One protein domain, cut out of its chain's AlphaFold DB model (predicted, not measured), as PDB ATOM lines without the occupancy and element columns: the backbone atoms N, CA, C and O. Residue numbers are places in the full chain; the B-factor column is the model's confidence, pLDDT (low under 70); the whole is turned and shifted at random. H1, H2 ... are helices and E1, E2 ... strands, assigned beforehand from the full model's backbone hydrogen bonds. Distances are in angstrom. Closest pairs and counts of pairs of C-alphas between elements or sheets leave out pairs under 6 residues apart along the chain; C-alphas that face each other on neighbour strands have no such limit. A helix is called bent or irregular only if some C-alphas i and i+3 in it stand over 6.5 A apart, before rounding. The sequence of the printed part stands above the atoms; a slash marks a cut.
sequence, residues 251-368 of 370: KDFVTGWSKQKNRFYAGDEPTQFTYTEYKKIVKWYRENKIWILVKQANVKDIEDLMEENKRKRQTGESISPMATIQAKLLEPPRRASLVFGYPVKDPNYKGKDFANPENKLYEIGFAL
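Overview. This is residues 251 to 368 of the 370 residues of an uncharacterized protein of Spiroplasma sp. BIUS-1 (UniProt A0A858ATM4). A strongly twisted five-stranded sheet has helix H1 across one face, while a helical hairpin of H2 and H3 forms an arm off one end, its tip at residues 311 to 316 standing free. The loop of residues 346 to 359, between E4 and E5, lies at the opposite end of the long axis. The printed part has 118 residues, with three named helices and five named strands in the order E1 E2 H1 E3 H2 H3 E4 E5; the class is mixed, helices and strands. The sheet is mixed, in the order E3 E2 E1 E5 E4. The whole is loose, with a radius of gyration of the C-alphas of 18.0 A and spans of 61 by 30 by 26 A.

Along the chain. E1, residues 251 to 258, begins at C-alpha 251 (177.534, 173.126, 217.703), spans 20.0 A and bends by 64 degrees at residue 255. E2 is residues 263 to 267. H1, residues 275 to 291, spans 23.7 A, has a kink of 51 degrees near residue 285, and is irregular: C-alphas 287 and 290 are 8.8 A apart. E3 is residues 293 to 296. H2, residues 302 to 315, spans 19.9 A and ends at C-alpha 315 (194.105, 175.242, 182.747). H3 is residues 321 to 329. E4, residues 339 to 345, spans 19.8 A. E5, residues 360 to 367, spans 21.8 A and ends at C-alpha 367 (172.124, 172.759, 218.036).

Arrangement. E1 and E2 form a hairpin, antiparallel, with N 255 and O 265 2.8 A apart. E1 is also antiparallel to E5, with N 254 and O 364 2.8 A apart. The pairing is staggered: E1 pairs with E5 over residues 252 to 253 and with E2 over residues 253 to 258. E2, H1 and E3 make a strand-helix-strand unit, two parallel neighbour strands with a helix between; N 266 and O 295 are 2.8 A apart. E4 and E5 form a hairpin, antiparallel, with N 342 and O 363 3.0 A apart. H1 is on the sheet, making two layers, helix on one face, at a height of 8.0 A over the sheet. The closest C-alphas of H1 and E5 are those of Tyr 275 and Leu 361, 6.3 A apart. H2, with residues 302 to 306 alone, touches H3; the closest C-alphas are those of Ile 302 and Ala 327, 5.4 A apart. This helical hairpin has a shallow tilt of 22 degrees, opposite ways, and neither helix is on the sheet. In H2 and H3 every O i to N i+4 pair is within hydrogen-bond range, in H1 10 of 13.

Size, cuts and confidence. The C-alphas farthest apart, those of Ser 318 and Lys 352, are 61.3 A apart. The printed part has no cut, and the link from E4 to E5 is long. No printed residue has a pLDDT under 70; the mean of H3 is 75.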
ATOM      1  N   LYS A 251     176.409 173.758 218.387       91.31
ATOM      2  CA  LYS A 251     177.534 173.126 217.703       91.31
ATOM      3  C   LYS A 251     178.346 174.176 216.949       91.31
ATOM      4  O   LYS A 251     179.554 174.244 217.110       91.31
ATOM      5  N   ASP A 252     177.660 174.963 216.131       93.31
ATOM      6  CA  ASP A 252     178.214 176.022 215.295       93.31
ATOM      7  C   ASP A 252     177.094 176.984 214.859       93.31
ATOM      8  O   ASP A 252     175.900 176.734 215.071       93.31
ATOM      9  N   PHE A 253     177.480 178.106 214.259       95.56
ATOM     10  CA  PHE A 253     176.576 179.151 213.787       95.56
ATOM     11  C   PHE A 253     176.724 179.389 212.296       95.56
ATOM     12  O   PHE A 253     177.785 179.188 211.718       95.56
ATOM     13  N   VAL A 254     175.652 179.844 211.657       95.44
ATOM     14  CA  VAL A 254     175.691 180.219 210.246       95.44
ATOM     15  C   VAL A 254     176.444 181.537 210.098       95.44
ATOM     16  O   VAL A 254     175.999 182.578 210.582       95.44
ATOM     17  N   THR A 255     177.557 181.493 209.374       94.81
ATOM     18  CA  THR A 255     178.359 182.663 208.990       94.81
ATOM     19  C   THR A 255     178.054 183.145 207.576       94.81
ATOM     20  O   THR A 255     178.332 184.282 207.211       94.81
ATOM     21  N   GLY A 256     177.430 182.294 206.764       92.88
ATOM     22  CA  GLY A 256     176.995 182.645 205.422       92.88
ATOM     23  C   GLY A 256     176.100 181.580 204.811       92.88
ATOM     24  O   GLY A 256     175.947 180.478 205.338       92.88
ATOM     25  N   TRP A 257     175.519 181.881 203.656       94.19
ATOM     26  CA  TRP A 257     174.685 180.934 202.923       94.19
ATOM     27  C   TRP A 257     174.804 181.155 201.414       94.19
ATOM     28  O   TRP A 257     175.060 182.263 200.946       94.19
ATOM     29  N   SER A 258     174.621 180.091 200.637       92.25
ATOM     30  CA  SER A 258     174.614 180.149 199.178       92.25
ATOM     31  C   SER A 258     173.437 179.363 198.628       92.25
ATOM     32  O   SER A 258     173.398 178.136 198.705       92.25
ATOM     33  N   LYS A 259     172.501 180.079 197.994       91.06
ATOM     34  CA  LYS A 259     171.402 179.454 197.248       91.06
ATOM     35  C   LYS A 259     171.916 178.637 196.059       91.06
ATOM     36  O   LYS A 259     171.370 177.581 195.770       91.06
ATOM     37  N   GLN A 260     172.957 179.120 195.377       88.81
ATOM     38  CA  GLN A 260     173.509 178.485 194.172       88.81
ATOM     39  C   GLN A 260     174.183 177.153 194.493       88.81
ATOM     40  O   GLN A 260     173.957 176.174 193.792       88.81
ATOM     41  N   LYS A 261     174.976 177.112 195.572       87.00
ATOM     42  CA  LYS A 261     175.627 175.881 196.035       87.00
ATOM     43  C   LYS A 261     174.749 175.061 196.996       87.00
ATOM     44  O   LYS A 261     175.201 174.043 197.494       87.00
ATOM     45  N   ASN A 262     173.524 175.517 197.273       90.88
ATOM     46  CA  ASN A 262     172.580 174.945 198.238       90.88
ATOM     47  C   ASN A 262     173.202 174.631 199.615       90.88
ATOM     48  O   ASN A 262     173.066 173.526 200.144       90.88
ATOM     49  N   ARG A 263     173.915 175.608 200.190       90.88
ATOM     50  CA  ARG A 263     174.765 175.402 201.372       90.88
ATOM     51  C   ARG A 263     174.625 176.487 202.429       90.88
ATOM     52  O   ARG A 263     174.489 177.667 202.103       90.88
ATOM     53  N   PHE A 264     174.764 176.079 203.684       94.75
ATOM     54  CA  PHE A 264     175.169 176.954 204.780       94.75
ATOM     55  C   PHE A 264     176.680 176.875 204.997       94.75
ATOM     56  O   PHE A 264     177.281 175.808 204.874       94.75
ATOM     57  N   TYR A 265     177.270 178.003 205.369       93.75
ATOM     58  CA  TYR A 265     178.623 178.084 205.896       93.75
ATOM     59  C   TYR A 265     178.528 178.232 207.411       93.75
ATOM     60  O   TYR A 265     177.790 179.089 207.894       93.75
ATOM     61  N   ALA A 266     179.222 177.365 208.137       93.69
ATOM     62  CA  ALA A 266     179.215 177.300 209.586       93.69
ATOM     63  C   ALA A 266     180.534 177.810 210.171       93.69
ATOM     64  O   ALA A 266     181.594 177.598 209.591       93.69
ATOM     65  N   GLY A 267     180.481 178.480 211.310       92.81
ATOM     66  CA  GLY A 267     181.649 178.935 212.055       92.81
ATOM     67  C   GLY A 267     181.328 179.094 213.535       92.81
ATOM     68  O   GLY A 267     180.196 178.860 213.962       92.81
ATOM     69  N   ASP A 268     182.329 179.498 214.307       91.75
ATOM     70  CA  ASP A 268     182.206 179.596 215.765       91.75
ATOM     71  C   ASP A 268     181.480 180.875 216.203       91.75
ATOM     72  O   ASP A 268     180.806 180.893 217.231       91.75
ATOM     73  N   GLU A 269     181.574 181.939 215.403       92.81
ATOM     74  CA  GLU A 269     180.929 183.223 215.677       92.81
ATOM     75  C   GLU A 269     179.646 183.393 214.844       92.81
ATOM     76  O   GLU A 269     179.673 183.211 213.621       92.81
ATOM     77  N   PRO A 270     178.509 183.762 215.460       92.25
ATOM     78  CA  PRO A 270     177.268 183.975 214.731       92.25
ATOM     79  C   PRO A 270     177.322 185.243 213.880       92.25
ATOM     80  O   PRO A 270     177.646 186.327 214.359       92.25
ATOM     81  N   THR A 271     176.932 185.126 212.609       95.19
ATOM     82  CA  THR A 271     176.709 186.295 211.751       95.19
ATOM     83  C   THR A 271     175.275 186.790 211.884       95.19
ATOM     84  O   THR A 271     174.321 186.011 211.937       95.19
ATOM     85  N   GLN A 272     175.128 188.113 211.927       95.75
ATOM     86  CA  GLN A 272     173.845 188.785 212.071       95.75
ATOM     87  C   GLN A 272     173.274 189.160 210.705       95.75
ATOM     88  O   GLN A 272     173.831 189.977 209.975       95.75
ATOM     89  N   PHE A 273     172.121 188.589 210.381       95.69
ATOM     90  CA  PHE A 273     171.397 188.829 209.143       95.69
ATOM     91  C   PHE A 273     170.330 189.901 209.340       95.69
ATOM     92  O   PHE A 273     169.577 189.892 210.319       95.69
ATOM     93  N   THR A 274     170.204 190.805 208.369       95.69
ATOM     94  CA  THR A 274     169.070 191.741 208.332       95.69
ATOM     95  C   THR A 274     167.765 190.988 208.074       95.69
ATOM     96  O   THR A 274     167.766 189.906 207.482       95.69
ATOM     97  N   TYR A 275     166.622 191.579 208.429       94.38
ATOM     98  CA  TYR A 275     165.313 190.981 208.141       94.38
ATOM     99  C   TYR A 275     165.134 190.603 206.657       94.38
ATOM    100  O   TYR A 275     164.619 189.529 206.332       94.38
ATOM    101  N   THR A 276     165.578 191.472 205.744       95.06
ATOM    102  CA  THR A 276     165.436 191.242 204.297       95.06
ATOM    103  C   THR A 276     166.236 190.036 203.818       95.06
ATOM    104  O   THR A 276     165.766 189.283 202.964       95.06
ATOM    105  N   GLU A 277     167.419 189.828 204.388       95.38
ATOM    106  CA  GLU A 277     168.269 188.687 204.088       95.38
ATOM    107  C   GLU A 277     167.741 187.416 204.744       95.38
ATOM    108  O   GLU A 277     167.534 186.413 204.061       95.38
ATOM    109  N   TYR A 278     167.401 187.486 206.030       96.19
ATOM    110  CA  TYR A 278     166.829 186.370 206.772       96.19
ATOM    111  C   TYR A 278     165.562 185.828 206.096       96.19
ATOM    112  O   TYR A 278     165.398 184.620 205.949       96.19
ATOM    113  N   LYS A 279     164.700 186.698 205.556       95.31
ATOM    114  CA  LYS A 279     163.520 186.281 204.781       95.31
ATOM    115  C   LYS A 279     163.878 185.465 203.530       95.31
ATOM    116  O   LYS A 279     163.139 184.545 203.171       95.31
ATOM    117  N   LYS A 280     164.987 185.786 202.851       95.75
ATOM    118  CA  LYS A 280     165.473 184.996 201.707       95.75
ATOM    119  C   LYS A 280     165.940 183.617 202.173       95.75
ATOM    120  O   LYS A 280     165.586 182.634 201.524       95.75
ATOM    121  N   ILE A 281     166.641 183.554 203.308       95.56
ATOM    122  CA  ILE A 281     167.079 182.298 203.930       95.56
ATOM    123  C   ILE A 281     165.867 181.438 204.307       95.56
ATOM    124  O   ILE A 281     165.805 180.288 203.896       95.56
ATOM    125  N   VAL A 282     164.863 182.000 204.994       94.44
ATOM    126  CA  VAL A 282     163.619 181.301 205.382       94.44
ATOM    127  C   VAL A 282     162.925 180.687 204.165       94.44
ATOM    128  O   VAL A 282     162.537 179.519 204.191       94.44
ATOM    129  N   LYS A 283     162.761 181.464 203.084       94.00
ATOM    130  CA  LYS A 283     162.112 180.981 201.856       94.00
ATOM    131  C   LYS A 283     162.905 179.837 201.222       94.00
ATOM    132  O   LYS A 283     162.334 178.797 200.919       94.00
ATOM    133  N   TRP A 284     164.213 180.025 201.055       94.62
ATOM    134  CA  TRP A 284     165.092 179.009 200.481       94.62
ATOM    135  C   TRP A 284     165.129 177.729 201.329       94.62
ATOM    136  O   TRP A 284     165.026 176.636 200.774       94.62
ATOM    137  N   TYR A 285     165.190 177.857 202.657       93.56
ATOM    138  CA  TYR A 285     165.193 176.729 203.584       93.56
ATOM    139  C   TYR A 285     163.911 175.908 203.485       93.56
ATOM    140  O   TYR A 285     163.973 174.694 203.342       93.56
ATOM    141  N   ARG A 286     162.742 176.562 203.474       91.00
ATOM    142  CA  ARG A 286     161.450 175.873 203.312       91.00
ATOM    143  C   ARG A 286     161.354 175.086 202.004       91.00
ATOM    144  O   ARG A 286     160.773 174.010 201.997       91.00
ATOM    145  N   GLU A 287     161.921 175.610 200.919       91.38
ATOM    146  CA  GLU A 287     161.907 174.963 199.601       91.38
ATOM    147  C   GLU A 287     162.903 173.789 199.503       91.38
ATOM    148  O   GLU A 287     162.644 172.842 198.768       91.38
ATOM    149  N   ASN A 288     164.028 173.830 200.231       90.12
ATOM    150  CA  ASN A 288     165.173 172.938 199.983       90.12
ATOM    151  C   ASN A 288     165.662 172.154 201.209       90.12
ATOM    152  O   ASN A 288     166.663 171.451 201.093       90.12
ATOM    153  N   LYS A 289     164.992 172.248 202.367       83.81
ATOM    154  CA  LYS A 289     165.452 171.760 203.686       83.81
ATOM    155  C   LYS A 289     166.214 170.427 203.665       83.81
ATOM    156  O   LYS A 289     167.248 170.311 204.308       83.81
ATOM    157  N   ILE A 290     165.717 169.429 202.933       82.50
ATOM    158  CA  ILE A 290     166.282 168.068 202.905       82.50
ATOM    159  C   ILE A 290     167.669 168.023 202.223       82.50
ATOM    160  O   ILE A 290     168.483 167.155 202.529       82.50
ATOM    161  N   TRP A 291     167.939 168.943 201.293       86.38
ATOM    162  CA  TRP A 291     169.096 168.910 200.390       86.38
ATOM    163  C   TRP A 291     170.181 169.910 200.799       86.38
ATOM    164  O   TRP A 291     171.226 169.978 200.154       86.38
ATOM    165  N   ILE A 292     169.929 170.717 201.832       89.94
ATOM    166  CA  ILE A 292     170.868 171.744 202.276       89.94
ATOM    167  C   ILE A 292     172.021 171.087 203.028       89.94
ATOM    168  O   ILE A 292     171.837 170.384 204.028       89.94
ATOM    169  N   LEU A 293     173.222 171.371 202.544       91.62
ATOM    170  CA  LEU A 293     174.471 170.923 203.134       91.62
ATOM    171  C   LEU A 293     175.093 172.039 203.971       91.62
ATOM    172  O   LEU A 293     174.862 173.223 203.727       91.62
ATOM    173  N   VAL A 294     175.888 171.668 204.964       91.31
ATOM    174  CA  VAL A 294     176.629 172.607 205.797       91.31
ATOM    175  C   VAL A 294     178.113 172.350 205.655       91.31
ATOM    176  O   VAL A 294     178.581 171.212 205.690       91.31
ATOM    177  N   LYS A 295     178.845 173.443 205.509       90.81
ATOM    178  CA  LYS A 295     180.283 173.467 205.318       90.81
ATOM    179  C   LYS A 295     180.919 174.342 206.383       90.81
ATOM    180  O   LYS A 295     180.470 175.465 206.575       90.81
ATOM    181  N   GLN A 296     181.992 173.878 207.014       89.12
ATOM    182  CA  GLN A 296     182.761 174.732 207.913       89.12
ATOM    183  C   GLN A 296     183.464 175.839 207.109       89.12
ATOM    184  O   GLN A 296     184.100 175.584 206.083       89.12
ATOM    185  N   ALA A 297     183.325 177.080 207.558       85.75
ATOM    186  CA  ALA A 297     183.987 178.232 206.977       85.75
ATOM    187  C   ALA A 297     185.507 178.044 207.053       85.75
ATOM    188  O   ALA A 297     186.034 177.541 208.041       85.75
ATOM    189  N   ASN A 298     186.208 178.437 205.988       83.69
ATOM    190  CA  ASN A 298     187.665 178.325 205.846       83.69
ATOM    191  C   ASN A 298     188.238 176.892 205.859       83.69
ATOM    192  O   ASN A 298     189.455 176.733 205.802       83.69
ATOM    193  N   VAL A 299     187.396 175.852 205.858       84.25
ATOM    194  CA  VAL A 299     187.828 174.456 205.711       84.25
ATOM    195  C   VAL A 299     187.459 173.961 204.315       84.25
ATOM    196  O   VAL A 299     186.307 174.062 203.882       84.25
ATOM    197  N   LYS A 300     188.449 173.429 203.591       82.06
ATOM    198  CA  LYS A 300     188.214 172.795 202.290       82.06
ATOM    199  C   LYS A 300     187.477 171.478 202.497       82.06
ATOM    200  O   LYS A 300     187.890 170.654 203.306       82.06
ATOM    201  N   ASP A 301     186.408 171.288 201.741       80.62
ATOM    202  CA  ASP A 301     185.679 170.026 201.660       80.62
ATOM    203  C   ASP A 301     185.980 169.324 200.332       80.62
ATOM    204  O   ASP A 301     186.699 169.838 199.466       80.62
ATOM    205  N   ILE A 302     185.429 168.123 200.170       81.81
ATOM    206  CA  ILE A 302     185.634 167.319 198.965       81.81
ATOM    207  C   ILE A 302     185.156 168.042 197.695       81.81
ATOM    208  O   ILE A 302     185.808 167.951 196.655       81.81
ATOM    209  N   GLU A 303     184.063 168.810 197.778       80.38
ATOM    210  CA  GLU A 303     183.533 169.566 196.640       80.38
ATOM    211  C   GLU A 303     184.472 170.700 196.211       80.38
ATOM    212  O   GLU A 303     184.698 170.859 195.012       80.38
ATOM    213  N   ASP A 304     185.086 171.429 197.150       82.31
ATOM    214  CA  ASP A 304     186.105 172.430 196.817       82.31
ATOM    215  C   ASP A 304     187.317 171.805 196.122       82.31
ATOM    216  O   ASP A 304     187.804 172.346 195.129       82.31
ATOM    217  N   LEU A 305     187.811 170.665 196.622       82.62
ATOM    218  CA  LEU A 305     188.935 169.970 195.989       82.62
ATOM    219  C   LEU A 305     188.571 169.476 194.588       82.62
ATOM    220  O   LEU A 305     189.393 169.546 193.673       82.62
ATOM    221  N   MET A 306     187.346 168.989 194.391       81.56
ATOM    222  CA  MET A 306     186.863 168.594 193.070       81.56
ATOM    223  C   MET A 306     186.755 169.785 192.114       81.56
ATOM    224  O   MET A 306     187.141 169.661 190.951       81.56
ATOM    225  N   GLU A 307     186.270 170.935 192.586       84.75
ATOM    226  CA  GLU A 307     186.183 172.172 191.804       84.75
ATOM    227  C   GLU A 307     187.586 172.699 191.444       84.75
ATOM    228  O   GLU A 307     187.843 173.036 190.284       84.75
ATOM    229  N   GLU A 308     188.530 172.660 192.388       84.69
ATOM    230  CA  GLU A 308     189.938 173.014 192.173       84.69
ATOM    231  C   GLU A 308     190.599 172.083 191.141       84.69
ATOM    232  O   GLU A 308     191.210 172.552 190.181       84.69
ATOM    233  N   ASN A 309     190.414 170.767 191.273       84.56
ATOM    234  CA  ASN A 309     190.932 169.781 190.322       84.56
ATOM    235  C   ASN A 309     190.314 169.948 188.928       84.56
ATOM    236  O   ASN A 309     191.007 169.810 187.918       84.56
ATOM    237  N   LYS A 310     189.016 170.268 188.848       86.38
ATOM    238  CA  LYS A 310     188.347 170.565 187.576       86.38
ATOM    239  C   LYS A 310     188.954 171.804 186.920       86.38
ATOM    240  O   LYS A 310     189.214 171.769 185.720       86.38
ATOM    241  N   ARG A 311     189.229 172.857 187.695       87.56
ATOM    242  CA  ARG A 311     189.874 174.079 187.196       87.56
ATOM    243  C   ARG A 311     191.309 173.819 186.730       87.56
ATOM    244  O   ARG A 311     191.641 174.231 185.627       87.56
ATOM    245  N   LYS A 312     192.113 173.065 187.490       86.88
ATOM    246  CA  LYS A 312     193.481 172.669 187.094       86.88
ATOM    247  C   LYS A 312     193.506 171.869 185.791       86.88
ATOM    248  O   LYS A 312     194.308 172.145 184.907       86.88
ATOM    249  N   ARG A 313     192.557 170.941 185.609       84.88
ATOM    250  CA  ARG A 313     192.389 170.214 184.332       84.88
ATOM    251  C   ARG A 313     192.053 171.141 183.169       84.88
ATOM    252  O   ARG A 313     192.511 170.897 182.062       84.88
ATOM    253  N   GLN A 314     191.241 172.172 183.405       88.75
ATOM    254  CA  GLN A 314     190.883 173.152 182.378       88.75
ATOM    255  C   GLN A 314     192.055 174.068 182.014       88.75
ATOM    256  O   GLN A 314     192.174 174.447 180.854       88.75
ATOM    257  N   THR A 315     192.916 174.407 182.975       87.62
ATOM    258  CA  THR A 315     194.105 175.242 182.747       87.62
ATOM    259  C   THR A 315     195.323 174.454 182.259       87.62
ATOM    260  O   THR A 315     196.332 175.061 181.917       87.62
ATOM    261  N   GLY A 316     195.237 173.120 182.177       84.94
ATOM    262  CA  GLY A 316     196.336 172.250 181.742       84.94
ATOM    263  C   GLY A 316     197.388 171.974 182.824       84.94
ATOM    264  O   GLY A 316     198.453 171.444 182.520       84.94
ATOM    265  N   GLU A 317     197.104 172.315 184.081       84.25
ATOM    266  CA  GLU A 317     197.988 172.056 185.218       84.25
ATOM    267  C   GLU A 317     197.923 170.585 185.656       84.25
ATOM    268  O   GLU A 317     196.853 169.965 185.696       84.25
ATOM    269  N   SER A 318     199.073 170.018 186.032       78.56
ATOM    270  CA  SER A 318     199.140 168.647 186.536       78.56
ATOM    271  C   SER A 318     198.499 168.538 187.924       78.56
ATOM    272  O   SER A 318     198.733 169.343 188.827       78.56
ATOM    273  N   ILE A 319     197.660 167.517 188.115       79.31
ATOM    274  CA  ILE A 319     197.065 167.220 189.422       79.31
ATOM    275  C   ILE A 319     197.999 166.277 190.171       79.31
ATOM    276  O   ILE A 319     198.269 165.170 189.708       79.31
ATOM    277  N   SER A 320     198.449 166.693 191.353       80.62
ATOM    278  CA  SER A 320     199.226 165.822 192.234       80.62
ATOM    279  C   SER A 320     198.387 164.611 192.681       80.62
ATOM    280  O   SER A 320     197.265 164.803 193.164       80.62
ATOM    281  N   PRO A 321     198.918 163.374 192.617       76.94
ATOM    282  CA  PRO A 321     198.265 162.189 193.181       76.94
ATOM    283  C   PRO A 321     197.876 162.361 194.658       76.94
ATOM    284  O   PRO A 321     196.840 161.858 195.094       76.94
ATOM    285  N   MET A 322     198.642 163.165 195.407       79.19
ATOM    286  CA  MET A 322     198.366 163.495 196.807       79.19
ATOM    287  C   MET A 322     197.020 164.210 196.994       79.19
ATOM    288  O   MET A 322     196.315 163.937 197.959       79.19
ATOM    289  N   ALA A 323     196.607 165.057 196.043       73.12
ATOM    290  CA  ALA A 323     195.311 165.738 196.098       73.12
ATOM    291  C   ALA A 323     194.133 164.751 195.986       73.12
ATOM    292  O   ALA A 323     193.064 164.981 196.545       73.12
ATOM    293  N   THR A 324     194.337 163.624 195.296       71.12
ATOM    294  CA  THR A 324     193.326 162.563 195.170       71.12
ATOM    295  C   THR A 324     193.204 161.762 196.464       71.12
ATOM    296  O   THR A 324     192.096 161.413 196.868       71.12
ATOM    297  N   ILE A 325     194.326 161.505 197.144       77.62
ATOM    298  CA  ILE A 325     194.338 160.861 198.465       77.62
ATOM    299  C   ILE A 325     193.674 161.780 199.495       77.62
ATOM    300  O   ILE A 325     192.788 161.341 200.220       77.62
ATOM    301  N   GLN A 326     194.023 163.069 199.501       77.62
ATOM    302  CA  GLN A 326     193.406 164.069 200.377       77.62
ATOM    303  C   GLN A 326     191.889 164.154 200.177       77.62
ATOM    304  O   GLN A 326     191.153 164.153 201.157       77.62
ATOM    305  N   ALA A 327     191.402 164.142 198.933       70.88
ATOM    306  CA  ALA A 327     189.965 164.153 198.658       70.88
ATOM    307  C   ALA A 327     189.228 162.936 199.240       70.88
ATOM    308  O   ALA A 327     188.097 163.083 199.688       70.88
ATOM    309  N   LYS A 328     189.861 161.755 199.277       72.88
ATOM    310  CA  LYS A 328     189.282 160.547 199.893       72.88
ATOM    311  C   LYS A 328     189.292 160.573 201.425       72.88
ATOM    312  O   LYS A 328     188.530 159.830 202.032       72.88
ATOM    313  N   LEU A 329     190.159 161.383 202.031       79.25
ATOM    314  CA  LEU A 329     190.268 161.541 203.484       79.25
ATOM    315  C   LEU A 329     189.368 162.657 204.030       79.25
ATOM    316  O   LEU A 329     189.140 162.710 205.236       79.25
ATOM    317  N   LEU A 330     188.875 163.558 203.174       80.44
ATOM    318  CA  LEU A 330     187.955 164.610 203.593       80.44
ATOM    319  C   LEU A 330     186.558 164.048 203.833       80.44
ATOM    320  O   LEU A 330     186.006 163.316 203.010       80.44
ATOM    321  N   GLU A 331     185.965 164.462 204.947       70.75
ATOM    322  CA  GLU A 331     184.582 164.129 205.249       70.75
ATOM    323  C   GLU A 331     183.626 164.775 204.232       70.75
ATOM    324  O   GLU A 331     183.843 165.912 203.787       70.75
ATOM    325  N   PRO A 332     182.544 164.072 203.856       74.19
ATOM    326  CA  PRO A 332     181.492 164.675 203.062       74.19
ATOM    327  C   PRO A 332     180.822 165.811 203.850       74.19
ATOM    328  O   PRO A 332     180.750 165.769 205.083       74.19
ATOM    329  N   PRO A 333     180.280 166.824 203.158       77.62
ATOM    330  CA  PRO A 333     179.579 167.916 203.815       77.62
ATOM    331  C   PRO A 333     178.387 167.384 204.623       77.62
ATOM    332  O   PRO A 333     177.599 166.555 204.154       77.62
ATOM    333  N   ARG A 334     178.242 167.871 205.856       86.62
ATOM    334  CA  ARG A 334     177.178 167.427 206.765       86.62
ATOM    335  C   ARG A 334     175.819 167.964 206.317       86.62
ATOM    336  O   ARG A 334     175.730 169.034 205.722       86.62
ATOM    337  N   ARG A 335     174.730 167.275 206.658       87.44
ATOM    338  CA  ARG A 335     173.371 167.803 206.439       87.44
ATOM    339  C   ARG A 335     173.029 168.901 207.449       87.44
ATOM    340  O   ARG A 335     173.515 168.893 208.582       87.44
ATOM    341  N   ALA A 336     172.170 169.833 207.044       87.00
ATOM    342  CA  ALA A 336     171.645 170.881 207.915       87.00
ATOM    343  C   ALA A 336     170.543 170.338 208.845       87.00
ATOM    344  O   ALA A 336     169.353 170.466 208.562       87.00
ATOM    345  N   SER A 337     170.942 169.718 209.954       88.00
ATOM    346  CA  SER A 337     170.046 169.268 211.028       88.00
ATOM    347  C   SER A 337     170.029 170.252 212.199       88.00
ATOM    348  O   SER A 337     171.029 170.928 212.441       88.00
ATOM    349  N   LEU A 338     168.919 170.290 212.948       90.62
ATOM    350  CA  LEU A 338     168.780 171.066 214.192       90.62
ATOM    351  C   LEU A 338     169.119 172.553 214.027       90.62
ATOM    352  O   LEU A 338     169.825 173.148 214.842       90.62
ATOM    353  N   VAL A 339     168.630 173.144 212.938       93.50
ATOM    354  CA  VAL A 339     168.871 174.546 212.593       93.50
ATOM    355  C   VAL A 339     167.856 175.420 213.313       93.50
ATOM    356  O   VAL A 339     166.667 175.150 213.239       93.50
ATOM    357  N   PHE A 340     168.286 176.486 213.977       94.75
ATOM    358  CA  PHE A 340     167.380 177.374 214.696       94.75
ATOM    359  C   PHE A 340     167.692 178.838 214.412       94.75
ATOM    360  O   PHE A 340     168.783 179.315 214.712       94.75
ATOM    361  N   GLY A 341     166.710 179.558 213.871       94.62
ATOM    362  CA  GLY A 341     166.759 181.008 213.717       94.62
ATOM    363  C   GLY A 341     166.188 181.723 214.941       94.62
ATOM    364  O   GLY A 341     165.140 181.333 215.467       94.62
ATOM    365  N   TYR A 342     166.842 182.791 215.393       94.94
ATOM    366  CA  TYR A 342     166.370 183.590 216.524       94.94
ATOM    367  C   TYR A 342     166.718 185.080 216.371       94.94
ATOM    368  O   TYR A 342     167.718 185.427 215.744       94.94
ATOM    369  N   PRO A 343     165.878 185.986 216.910       95.31
ATOM    370  CA  PRO A 343     166.121 187.416 216.814       95.31
ATOM    371  C   PRO A 343     167.184 187.877 217.817       95.31
ATOM    372  O   PRO A 343     167.280 187.381 218.947       95.31
ATOM    373  N   VAL A 344     167.943 188.888 217.416       94.25
ATOM    374  CA  VAL A 344     168.982 189.550 218.202       94.25
ATOM    375  C   VAL A 344     168.785 191.060 218.125       94.25
ATOM    376  O   VAL A 344     168.077 191.591 217.266       94.25
ATOM    377  N   LYS A 345     169.325 191.763 219.120       91.31
ATOM    378  CA  LYS A 345     169.236 193.216 219.188       91.31
ATOM    379  C   LYS A 345     170.028 193.826 218.033       91.31
ATOM    380  O   LYS A 345     171.224 193.588 217.935       91.31
ATOM    381  N   ASP A 346     169.370 194.662 217.239       91.19
ATOM    382  CA  ASP A 346     170.064 195.564 216.326       91.19
ATOM    383  C   ASP A 346     170.726 196.692 217.150       91.19
ATOM    384  O   ASP A 346     170.013 197.438 217.834       91.19
ATOM    385  N   PRO A 347     172.067 196.821 217.152       87.00
ATOM    386  CA  PRO A 347     172.751 197.899 217.863       87.00
ATOM    387  C   PRO A 347     172.417 199.290 217.302       87.00
ATOM    388  O   PRO A 347     172.499 200.273 218.042       87.00
ATOM    389  N   ASN A 348     172.005 199.381 216.035       87.69
ATOM    390  CA  ASN A 348     171.674 200.642 215.375       87.69
ATOM    391  C   ASN A 348     170.238 201.097 215.671       87.69
ATOM    392  O   ASN A 348     169.935 202.292 215.605       87.69
ATOM    393  N   TYR A 349     169.349 200.171 216.036       87.69
ATOM    394  CA  TYR A 349     167.960 200.488 216.328       87.69
ATOM    395  C   TYR A 349     167.794 201.115 217.721       87.69
ATOM    396  O   TYR A 349     168.045 200.492 218.755       87.69
ATOM    397  N   LYS A 350     167.315 202.366 217.746       80.25
ATOM    398  CA  LYS A 350     167.031 203.145 218.970       80.25
ATOM    399  C   LYS A 350     165.533 203.349 219.241       80.25
ATOM    400  O   LYS A 350     165.173 204.049 220.187       80.25
ATOM    401  N   GLY A 351     164.659 202.794 218.402       81.12
ATOM    402  CA  GLY A 351     163.209 202.943 218.538       81.12
ATOM    403  C   GLY A 351     162.614 202.100 219.673       81.12
ATOM    404  O   GLY A 351     163.296 201.296 220.307       81.12
ATOM    405  N   LYS A 352     161.315 202.292 219.933       80.88
ATOM    406  CA  LYS A 352     160.564 201.562 220.977       80.88
ATOM    407  C   LYS A 352     159.796 200.350 220.446       80.88
ATOM    408  O   LYS A 352     159.416 199.481 221.226       80.88
ATOM    409  N   ASP A 353     159.563 200.280 219.135       85.75
ATOM    410  CA  ASP A 353     158.848 199.165 218.514       85.75
ATOM    411  C   ASP A 353     159.801 197.995 218.262       85.75
ATOM    412  O   ASP A 353     160.384 197.856 217.185       85.75
ATOM    413  N   PHE A 354     159.988 197.180 219.296       84.19
ATOM    414  CA  PHE A 354     160.706 195.915 219.197       84.19
ATOM    415  C   PHE A 354     159.806 194.767 218.729       84.19
ATOM    416  O   PHE A 354     160.258 193.632 218.690       84.19
ATOM    417  N   ALA A 355     158.536 195.001 218.389       85.06
ATOM    418  CA  ALA A 355     157.668 193.949 217.873       85.06
ATOM    419  C   ALA A 355     157.955 193.706 216.392       85.06
ATOM    420  O   ALA A 355     158.074 192.554 215.964       85.06
ATOM    421  N   ASN A 356     158.137 194.793 215.638       90.88
ATOM    422  CA  ASN A 356     158.378 194.741 214.206       90.88
ATOM    423  C   ASN A 356     159.644 193.914 213.870       90.88
ATOM    424  O   ASN A 356     160.731 194.216 214.377       90.88
ATOM    425  N   PRO A 357     159.527 192.869 213.027       90.12
ATOM    426  CA  PRO A 357     160.657 192.081 212.536       90.12
ATOM    427  C   PRO A 357     161.774 192.895 211.874       90.12
ATOM    428  O   PRO A 357     162.938 192.529 211.973       90.12
ATOM    429  N   GLU A 358     161.428 193.994 211.206       91.50
ATOM    430  CA  GLU A 358     162.386 194.809 210.443       91.50
ATOM    431  C   GLU A 358     163.386 195.556 211.334       91.50
ATOM    432  O   GLU A 358     164.486 195.866 210.891       91.50
ATOM    433  N   ASN A 359     163.046 195.764 212.608       91.56
ATOM    434  CA  ASN A 359     163.870 196.474 213.589       91.56
ATOM    435  C   ASN A 359     164.836 195.544 214.351       91.56
ATOM    436  O   ASN A 359     165.291 195.865 215.454       91.56
ATOM    437  N   LYS A 360     165.072 194.340 213.823       93.88
ATOM    438  CA  LYS A 360     165.858 193.281 214.460       93.88
ATOM    439  C   LYS A 360     166.874 192.713 213.492       93.88
ATOM    440  O   LYS A 360     166.665 192.682 212.277       93.88
ATOM    441  N   LEU A 361     167.926 192.166 214.081       95.56
ATOM    442  CA  LEU A 361     168.835 191.265 213.399       95.56
ATOM    443  C   LEU A 361     168.482 189.824 213.752       95.56
ATOM    444  O   LEU A 361     167.760 189.560 214.719       95.56
ATOM    445  N   TYR A 362     168.970 188.896 212.948       96.19
ATOM    446  CA  TYR A 362     168.681 187.480 213.086       96.19
ATOM    447  C   TYR A 362     169.969 186.687 213.028       96.19
ATOM    448  O   TYR A 362     170.798 186.911 212.155       96.19
ATOM    449  N   GLU A 363     170.105 185.734 213.932       96.50
ATOM    450  CA  GLU A 363     171.186 184.760 213.915       96.50
ATOM    451  C   GLU A 363     170.587 183.376 213.672       96.50
ATOM    452  O   GLU A 363     169.405 183.127 213.947       96.50
ATOM    453  N   ILE A 364     171.399 182.480 213.121       96.44
ATOM    454  CA  ILE A 364     171.021 181.093 212.876       96.44
ATOM    455  C   ILE A 364     172.110 180.210 213.469       96.44
ATOM    456  O   ILE A 364     173.283 180.364 213.133       96.44
ATOM    457  N   GLY A 365     171.719 179.290 214.341       94.56
ATOM    458  CA  GLY A 365     172.617 178.324 214.969       94.56
ATOM    459  C   GLY A 365     172.223 176.890 214.651       94.56
ATOM    460  O   GLY A 365     171.064 176.613 214.339       94.56
ATOM    461  N   PHE A 366     173.173 175.969 214.774       94.12
ATOM    462  CA  PHE A 366     172.920 174.533 214.750       94.12
ATOM    463  C   PHE A 366     173.081 173.981 216.164       94.12
ATOM    464  O   PHE A 366     174.144 174.112 216.772       94.12
ATOM    465  N   ALA A 367     172.031 173.385 216.720       91.06
ATOM    466  CA  ALA A 367     172.124 172.759 218.036       91.06
ATOM    467  C   ALA A 367     172.779 171.375 217.934       91.06
ATOM    468  O   ALA A 367     172.637 170.679 216.928       91.06
ATOM    469  N   LEU A 368     173.470 170.958 218.996       85.81
ATOM    470  CA  LEU A 368     174.013 169.603 219.093       85.81
ATOM    471  C   LEU A 368     172.903 168.559 219.314       85.81
ATOM    472  O   LEU A 368     173.027 167.426 218.856       85.81
TER     473      LEU A 368